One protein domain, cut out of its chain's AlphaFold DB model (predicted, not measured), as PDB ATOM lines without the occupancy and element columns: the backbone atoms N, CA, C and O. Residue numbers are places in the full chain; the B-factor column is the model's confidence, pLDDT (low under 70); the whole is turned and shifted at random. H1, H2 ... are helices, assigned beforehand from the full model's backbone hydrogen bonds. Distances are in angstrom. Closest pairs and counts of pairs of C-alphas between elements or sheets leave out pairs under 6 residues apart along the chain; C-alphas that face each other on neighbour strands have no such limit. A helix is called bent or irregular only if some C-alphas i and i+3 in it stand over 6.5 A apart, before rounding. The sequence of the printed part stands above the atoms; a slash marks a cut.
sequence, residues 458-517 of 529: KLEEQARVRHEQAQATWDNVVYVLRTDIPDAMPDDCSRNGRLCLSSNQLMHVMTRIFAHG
ATOM      1  N   LYS A 458     182.593 131.835 285.045       94.12
ATOM      2  CA  LYS A 458     182.849 131.332 286.410       94.12
ATOM      3  C   LYS A 458     183.210 129.846 286.467       94.12
ATOM      4  O   LYS A 458     183.935 129.438 287.371       94.12
ATOM      5  N   LEU A 459     182.687 129.033 285.552       94.50
ATOM      6  CA  LEU A 459     182.981 127.600 285.485       94.50
ATOM      7  C   LEU A 459     184.362 127.357 284.851       94.50
ATOM      8  O   LEU A 459     185.116 126.517 285.332       94.50
ATOM      9  N   GLU A 460     184.707 128.155 283.841       95.00
ATOM     10  CA  GLU A 460     186.011 128.193 283.168       95.00
ATOM     11  C   GLU A 460     187.125 128.656 284.129       95.00
ATOM     12  O   GLU A 460     188.125 127.958 284.291       95.00
ATOM     13  N   GLU A 461     186.896 129.728 284.896       94.44
ATOM     14  CA  GLU A 461     187.792 130.175 285.976       94.44
ATOM     15  C   GLU A 461     187.979 129.094 287.058       94.44
ATOM     16  O   GLU A 461     189.099 128.788 287.464       94.44
ATOM     17  N   GLN A 462     186.895 128.437 287.495       94.88
ATOM     18  CA  GLN A 462     186.994 127.344 288.469       94.88
ATOM     19  C   GLN A 462     187.731 126.112 287.905       94.88
ATOM     20  O   GLN A 462     188.322 125.349 288.672       94.88
ATOM     21  N   ALA A 463     187.709 125.890 286.588       93.31
ATOM     22  CA  ALA A 463     188.521 124.860 285.948       93.31
ATOM     23  C   ALA A 463     190.008 125.252 285.941       93.31
ATOM     24  O   ALA A 463     190.840 124.414 286.294       93.31
ATOM     25  N   ARG A 464     190.334 126.519 285.642       96.12
ATOM     26  CA  ARG A 464     191.710 127.042 285.689       96.12
ATOM     27  C   ARG A 464     192.326 126.909 287.084       96.12
ATOM     28  O   ARG A 464     193.356 126.259 287.217       96.12
ATOM     29  N   VAL A 465     191.650 127.393 288.128       95.38
ATOM     30  CA  VAL A 465     192.147 127.306 289.519       95.38
ATOM     31  C   VAL A 465     192.374 125.851 289.961       95.38
ATOM     32  O   VAL A 465     193.327 125.556 290.678       95.38
ATOM     33  N   ARG A 466     191.542 124.901 289.506       91.25
ATOM     34  CA  ARG A 466     191.773 123.464 289.756       91.25
ATOM     35  C   ARG A 466     192.984 122.917 289.001       91.25
ATOM     36  O   ARG A 466     193.662 122.048 289.541       91.25
ATOM     37  N   HIS A 467     193.242 123.388 287.782       89.75
ATOM     38  CA  HIS A 467     194.426 123.006 287.013       89.75
ATOM     39  C   HIS A 467     195.702 123.538 287.673       89.75
ATOM     40  O   HIS A 467     196.634 122.773 287.890       89.75
ATOM     41  N   GLU A 468     195.716 124.810 288.074       93.06
ATOM     42  CA  GLU A 468     196.825 125.444 288.802       93.06
ATOM     43  C   GLU A 468     197.123 124.713 290.122       93.06
ATOM     44  O   GLU A 468     198.271 124.378 290.399       93.06
ATOM     45  N   GLN A 469     196.091 124.365 290.901       89.94
ATOM     46  CA  GLN A 469     196.248 123.562 292.122       89.94
ATOM     47  C   GLN A 469     196.764 122.142 291.845       89.94
ATOM     48  O   GLN A 469     197.597 121.635 292.599       89.94
ATOM     49  N   ALA A 470     196.291 121.485 290.782       81.06
ATOM     50  CA  ALA A 470     196.766 120.155 290.399       81.06
ATOM     51  C   ALA A 470     198.232 120.186 289.940       81.06
ATOM     52  O   ALA A 470     199.006 119.318 290.337       81.06
ATOM     53  N   GLN A 471     198.616 121.206 289.172       87.88
ATOM     54  CA  GLN A 471     199.977 121.407 288.689       87.88
ATOM     55  C   GLN A 471     200.934 121.725 289.843       87.88
ATOM     56  O   GLN A 471     201.895 120.992 290.028       87.88
ATOM     57  N   ALA A 472     200.604 122.673 290.725       86.75
ATOM     58  CA  ALA A 472     201.406 122.939 291.922       86.75
ATOM     59  C   ALA A 472     201.517 121.710 292.853       86.75
ATOM     60  O   ALA A 472     202.536 121.517 293.514       86.75
ATOM     61  N   THR A 473     200.499 120.842 292.906       82.62
ATOM     62  CA  THR A 473     200.592 119.561 293.637       82.62
ATOM     63  C   THR A 473     201.546 118.586 292.938       82.62
ATOM     64  O   THR A 473     202.322 117.906 293.607       82.62
ATOM     65  N   TRP A 474     201.512 118.520 291.605       83.81
ATOM     66  CA  TRP A 474     202.414 117.691 290.806       83.81
ATOM     67  C   TRP A 474     203.868 118.157 290.910       83.81
ATOM     68  O   TRP A 474     204.739 117.334 291.163       83.81
ATOM     69  N   ASP A 475     204.121 119.462 290.819       85.75
ATOM     70  CA  ASP A 475     205.460 120.047 290.910       85.75
ATOM     71  C   ASP A 475     206.104 119.771 292.282       85.75
ATOM     72  O   ASP A 475     207.285 119.435 292.348       85.75
ATOM     73  N   ASN A 476     205.322 119.784 293.371       83.19
ATOM     74  CA  ASN A 476     205.783 119.354 294.699       83.19
ATOM     75  C   ASN A 476     206.137 117.852 294.758       83.19
ATOM     76  O   ASN A 476     207.129 117.478 295.381       83.19
ATOM     77  N   VAL A 477     205.358 116.978 294.107       81.50
ATOM     78  CA  VAL A 477     205.669 115.535 294.029       81.50
ATOM     79  C   VAL A 477     206.913 115.289 293.169       81.50
ATOM     80  O   VAL A 477     207.771 114.496 293.547       81.50
ATOM     81  N   VAL A 478     207.047 115.992 292.043       85.44
ATOM     82  CA  VAL A 478     208.224 115.943 291.162       85.44
ATOM     83  C   VAL A 478     209.470 116.466 291.875       85.44
ATOM     84  O   VAL A 478     210.533 115.872 291.716       85.44
ATOM     85  N   TYR A 479     209.350 117.519 292.687       84.06
ATOM     86  CA  TYR A 479     210.444 118.037 293.511       84.06
ATOM     87  C   TYR A 479     210.963 116.968 294.480       84.06
ATOM     88  O   TYR A 479     212.130 116.604 294.386       84.06
ATOM     89  N   VAL A 480     210.088 116.391 295.317       82.06
ATOM     90  CA  VAL A 480     210.458 115.335 296.284       82.06
ATOM     91  C   VAL A 480     211.064 114.111 295.588       82.06
ATOM     92  O   VAL A 480     212.041 113.543 296.066       82.06
ATOM     93  N   LEU A 481     210.531 113.707 294.431       80.06
ATOM     94  CA  LEU A 481     211.115 112.612 293.653       80.06
ATOM     95  C   LEU A 481     212.527 112.946 293.144       80.06
ATOM     96  O   LEU A 481     213.399 112.085 293.203       80.06
ATOM     97  N   ARG A 482     212.771 114.178 292.683       84.44
ATOM     98  CA  ARG A 482     214.092 114.621 292.199       84.44
ATOM     99  C   ARG A 482     215.117 114.810 293.315       84.44
ATOM    100  O   ARG A 482     216.290 114.543 293.074       84.44
ATOM    101  N   THR A 483     214.712 115.270 294.499       82.25
ATOM    102  CA  THR A 483     215.631 115.467 295.633       82.25
ATOM    103  C   THR A 483     215.957 114.163 296.349       82.25
ATOM    104  O   THR A 483     217.113 113.930 296.691       82.25
ATOM    105  N   ASP A 484     214.960 113.302 296.559       79.81
ATOM    106  CA  ASP A 484     215.080 112.192 297.510       79.81
ATOM    107  C   ASP A 484     215.349 110.841 296.824       79.81
ATOM    108  O   ASP A 484     215.766 109.886 297.492       79.81
ATOM    109  N   ILE A 485     215.039 110.724 295.523       80.81
ATOM    110  CA  ILE A 485     215.172 109.498 294.717       80.81
ATOM    111  C   ILE A 485     215.509 109.843 293.240       80.81
ATOM    112  O   ILE A 485     214.734 109.497 292.343       80.81
ATOM    113  N   PRO A 486     216.641 110.516 292.940       76.06
ATOM    114  CA  PRO A 486     216.978 110.943 291.574       76.06
ATOM    115  C   PRO A 486     216.950 109.792 290.550       76.06
ATOM    116  O   PRO A 486     216.414 109.953 289.455       76.06
ATOM    117  N   ASP A 487     217.393 108.592 290.941       76.62
ATOM    118  CA  ASP A 487     217.407 107.379 290.101       76.62
ATOM    119  C   ASP A 487     216.005 106.884 289.678       76.62
ATOM    120  O   ASP A 487     215.871 106.004 288.826       76.62
ATOM    121  N   ALA A 488     214.936 107.413 290.282       66.19
ATOM    122  CA  ALA A 488     213.549 107.118 289.923       66.19
ATOM    123  C   ALA A 488     212.978 108.072 288.854       66.19
ATOM    124  O   ALA A 488     211.818 107.921 288.463       66.19
ATOM    125  N   MET A 489     213.753 109.050 288.370       66.19
ATOM    126  CA  MET A 489     213.318 109.993 287.334       66.19
ATOM    127  C   MET A 489     214.398 110.223 286.260       66.19
ATOM    128  O   MET A 489     214.915 111.334 286.152       66.19
ATOM    129  N   PRO A 490     214.721 109.210 285.428       62.28
ATOM    130  CA  PRO A 490     215.633 109.389 284.297       62.28
ATOM    131  C   PRO A 490     215.109 110.462 283.328       62.28
ATOM    132  O   PRO A 490     213.906 110.522 283.050       62.28
ATOM    133  N   ASP A 491     216.012 111.297 282.803       61.12
ATOM    134  CA  ASP A 491     215.685 112.557 282.116       61.12
ATOM    135  C   ASP A 491     214.667 112.415 280.970       61.12
ATOM    136  O   ASP A 491     213.758 113.241 280.835       61.12
ATOM    137  N   ASP A 492     214.746 111.332 280.190       58.06
ATOM    138  CA  ASP A 492     213.829 111.060 279.074       58.06
ATOM    139  C   ASP A 492     212.356 110.938 279.505       58.06
ATOM    140  O   ASP A 492     211.446 111.319 278.761       58.06
ATOM    141  N   CYS A 493     212.092 110.483 280.734       55.94
ATOM    142  CA  CYS A 493     210.732 110.399 281.275       55.94
ATOM    143  C   CYS A 493     210.137 111.783 281.578       55.94
ATOM    144  O   CYS A 493     208.918 111.975 281.500       55.94
ATOM    145  N   SER A 494     210.983 112.783 281.855       54.19
ATOM    146  CA  SER A 494     210.539 114.129 282.234       54.19
ATOM    147  C   SER A 494     209.787 114.866 281.120       54.19
ATOM    148  O   SER A 494     209.069 115.818 281.423       54.19
ATOM    149  N   ARG A 495     209.928 114.468 279.847       53.56
ATOM    150  CA  ARG A 495     209.302 115.170 278.708       53.56
ATOM    151  C   ARG A 495     207.815 114.875 278.513       53.56
ATOM    152  O   ARG A 495     207.107 115.724 277.986       53.56
ATOM    153  N   ASN A 496     207.337 113.706 278.948       57.31
ATOM    154  CA  ASN A 496     205.982 113.220 278.640       57.31
ATOM    155  C   ASN A 496     205.048 113.139 279.864       57.31
ATOM    156  O   ASN A 496     203.941 112.612 279.753       57.31
ATOM    157  N   GLY A 497     205.487 113.608 281.039       60.25
ATOM    158  CA  GLY A 497     204.692 113.564 282.276       60.25
ATOM    159  C   GLY A 497     204.378 112.150 282.788       60.25
ATOM    160  O   GLY A 497     203.484 111.984 283.615       60.25
ATOM    161  N   ARG A 498     205.089 111.123 282.300       65.19
ATOM    162  CA  ARG A 498     204.948 109.726 282.730       65.19
ATOM    163  C   ARG A 498     206.175 109.312 283.534       65.19
ATOM    164  O   ARG A 498     207.294 109.453 283.060       65.19
ATOM    165  N   LEU A 499     205.954 108.772 284.729       69.88
ATOM    166  CA  LEU A 499     207.009 108.179 285.550       69.88
ATOM    167  C   LEU A 499     207.146 106.694 285.186       69.88
ATOM    168  O   LEU A 499     206.292 105.889 285.558       69.88
ATOM    169  N   CYS A 500     208.208 106.328 284.466       71.50
ATOM    170  CA  CYS A 500     208.535 104.930 284.176       71.50
ATOM    171  C   CYS A 500     209.255 104.302 285.378       71.50
ATOM    172  O   CYS A 500     210.475 104.163 285.388       71.50
ATOM    173  N   LEU A 501     208.487 103.958 286.412       77.75
ATOM    174  CA  LEU A 501     208.987 103.288 287.611       77.75
ATOM    175  C   LEU A 501     208.884 101.770 287.447       77.75
ATOM    176  O   LEU A 501     207.806 101.254 287.151       77.75
ATOM    177  N   SER A 502     209.966 101.045 287.734       80.94
ATOM    178  CA  SER A 502     209.870  99.605 288.009       80.94
ATOM    179  C   SER A 502     208.981  99.348 289.233       80.94
ATOM    180  O   SER A 502     208.845 100.209 290.106       80.94
ATOM    181  N   SER A 503     208.411  98.146 289.353       73.25
ATOM    182  CA  SER A 503     207.547  97.770 290.486       73.25
ATOM    183  C   SER A 503     208.197  98.031 291.854       73.25
ATOM    184  O   SER A 503     207.527  98.481 292.784       73.25
ATOM    185  N   ASN A 504     209.515  97.824 291.962       73.50
ATOM    186  CA  ASN A 504     210.279  98.056 293.188       73.50
ATOM    187  C   ASN A 504     210.453  99.558 293.478       73.50
ATOM    188  O   ASN A 504     210.214  99.992 294.605       73.50
ATOM    189  N   GLN A 505     210.781 100.370 292.465       78.25
ATOM    190  CA  GLN A 505     210.830 101.831 292.606       78.25
ATOM    191  C   GLN A 505     209.449 102.403 292.958       78.25
ATOM    192  O   GLN A 505     209.354 103.240 293.851       78.25
ATOM    193  N   LEU A 506     208.370 101.922 292.330       79.88
ATOM    194  CA  LEU A 506     206.997 102.340 292.631       79.88
ATOM    195  C   LEU A 506     206.611 102.024 294.084       79.88
ATOM    196  O   LEU A 506     206.045 102.880 294.765       79.88
ATOM    197  N   MET A 507     206.949 100.832 294.583       77.25
ATOM    198  CA  MET A 507     206.728 100.458 295.984       77.25
ATOM    199  C   MET A 507     207.549 101.316 296.953       77.25
ATOM    200  O   MET A 507     207.012 101.763 297.969       77.25
ATOM    201  N   HIS A 508     208.814 101.608 296.644       76.06
ATOM    202  CA  HIS A 508     209.661 102.479 297.465       76.06
ATOM    203  C   HIS A 508     209.141 103.931 297.493       76.06
ATOM    204  O   HIS A 508     208.986 104.509 298.571       76.06
ATOM    205  N   VAL A 509     208.755 104.483 296.335       78.19
ATOM    206  CA  VAL A 509     208.102 105.799 296.192       78.19
ATOM    207  C   VAL A 509     206.811 105.867 297.013       78.19
ATOM    208  O   VAL A 509     206.650 106.770 297.831       78.19
ATOM    209  N   MET A 510     205.910 104.891 296.856       77.94
ATOM    210  CA  MET A 510     204.658 104.823 297.621       77.94
ATOM    211  C   MET A 510     204.910 104.720 299.130       77.94
ATOM    212  O   MET A 510     204.203 105.357 299.912       77.94
ATOM    213  N   THR A 511     205.933 103.970 299.546       78.00
ATOM    214  CA  THR A 511     206.305 103.809 300.959       78.00
ATOM    215  C   THR A 511     206.819 105.120 301.557       78.00
ATOM    216  O   THR A 511     206.365 105.501 302.637       78.00
ATOM    217  N   ARG A 512     207.672 105.876 300.848       71.06
ATOM    218  CA  ARG A 512     208.096 107.215 301.298       71.06
ATOM    219  C   ARG A 512     206.934 108.217 301.313       71.06
ATOM    220  O   ARG A 512     206.735 108.879 302.325       71.06
ATOM    221  N   ILE A 513     206.099 108.274 300.271       74.81
ATOM    222  CA  ILE A 513     204.891 109.133 300.239       74.81
ATOM    223  C   ILE A 513     203.959 108.846 301.432       74.81
ATOM    224  O   ILE A 513     203.344 109.766 301.982       74.81
ATOM    225  N   PHE A 514     203.866 107.582 301.857       73.75
ATOM    226  CA  PHE A 514     203.112 107.175 303.042       73.75
ATOM    227  C   PHE A 514     203.800 107.611 304.347       73.75
ATOM    228  O   PHE A 514     203.139 108.182 305.213       73.75
ATOM    229  N   ALA A 515     205.118 107.406 304.470       68.06
ATOM    230  CA  ALA A 515     205.913 107.783 305.643       68.06
ATOM    231  C   ALA A 515     205.944 109.303 305.893       68.06
ATOM    232  O   ALA A 515     205.767 109.742 307.026       68.06
ATOM    233  N   HIS A 516     206.067 110.117 304.839       66.19
ATOM    234  CA  HIS A 516     206.026 111.584 304.922       66.19
ATOM    235  C   HIS A 516     204.602 112.159 305.108       66.19
ATOM    236  O   HIS A 516     204.412 113.374 305.073       66.19
ATOM    237  N   GLY A 517     203.571 111.322 305.290       56.81
ATOM    238  CA  GLY A 517     202.213 111.772 305.633       56.81
ATOM    239  C   GLY A 517     201.457 112.527 304.528       56.81
ATOM    240  O   GLY A 517     200.365 113.045 304.775       56.81
TER     241      GLY A 517
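Overview. This is residues 458 to 517 of the 529 residues of the protein "Hypothetical protein" of Symbiodinium sp. CCMP2456 (UniProt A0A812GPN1). One long helix, H1, makes the length of the domain: its residues 458 to 473 stick out as a free arm, and beyond them the rest of H1 joins H2, H3 and their links in a small, loosely joined head. In that head the short helix H2 lies off to one side of H1, and H3 runs crosswise to H1 at another side, near its residue Leu 481. The printed part has 60 residues with three named helices, in the order H1, H2, H3, and no named strand; the class is all helix. The whole is loose, with a radius of gyration of the C-alphas of 14.0 A, and only just elongated, spanning 43 by 29 by 19 A.

Along the chain. H1 is residues 458 to 484, 39.1 A from C-alpha 458 at (182.849, 131.332, 286.410) to C-alpha 484 at (215.080, 112.192, 297.510). H3 is residues 503 to 515, 18.2 A long, and ends with C-alpha 515 at (205.913, 107.783, 305.643). Between them along the chain, H2 is residues 491 to 495, 7.7 A long; it is neither bent nor irregular, but only just: C-alphas 492 and 495 are 6.1 A apart.

Arrangement. H1 and H3 are close but not clearly touching; their closest C-alphas, those of Leu 481 and Val 509, are 7.9 A apart. Their lines stand about perpendicular, at 74 degrees. H2 is apart from H1 and from H3. In H1 and H3 every O i to N i+4 pair is within hydrogen-bond range; in H2 it is 0 of 1, beside 1 of 2 O i to N i+3 pairs.

Size, cuts and confidence. The two C-alphas farthest apart, those of Lys 458 and Asn 504, are 43.7 A apart. Without residues 458 to 473, which stand free, the body of 44 residues spans 28 by 22 by 14 A. The printed part has no cut, and both links are short. The mean pLDDT of the printed part is 77.8; residues 488 to 499 and 515 to 517 are under 70.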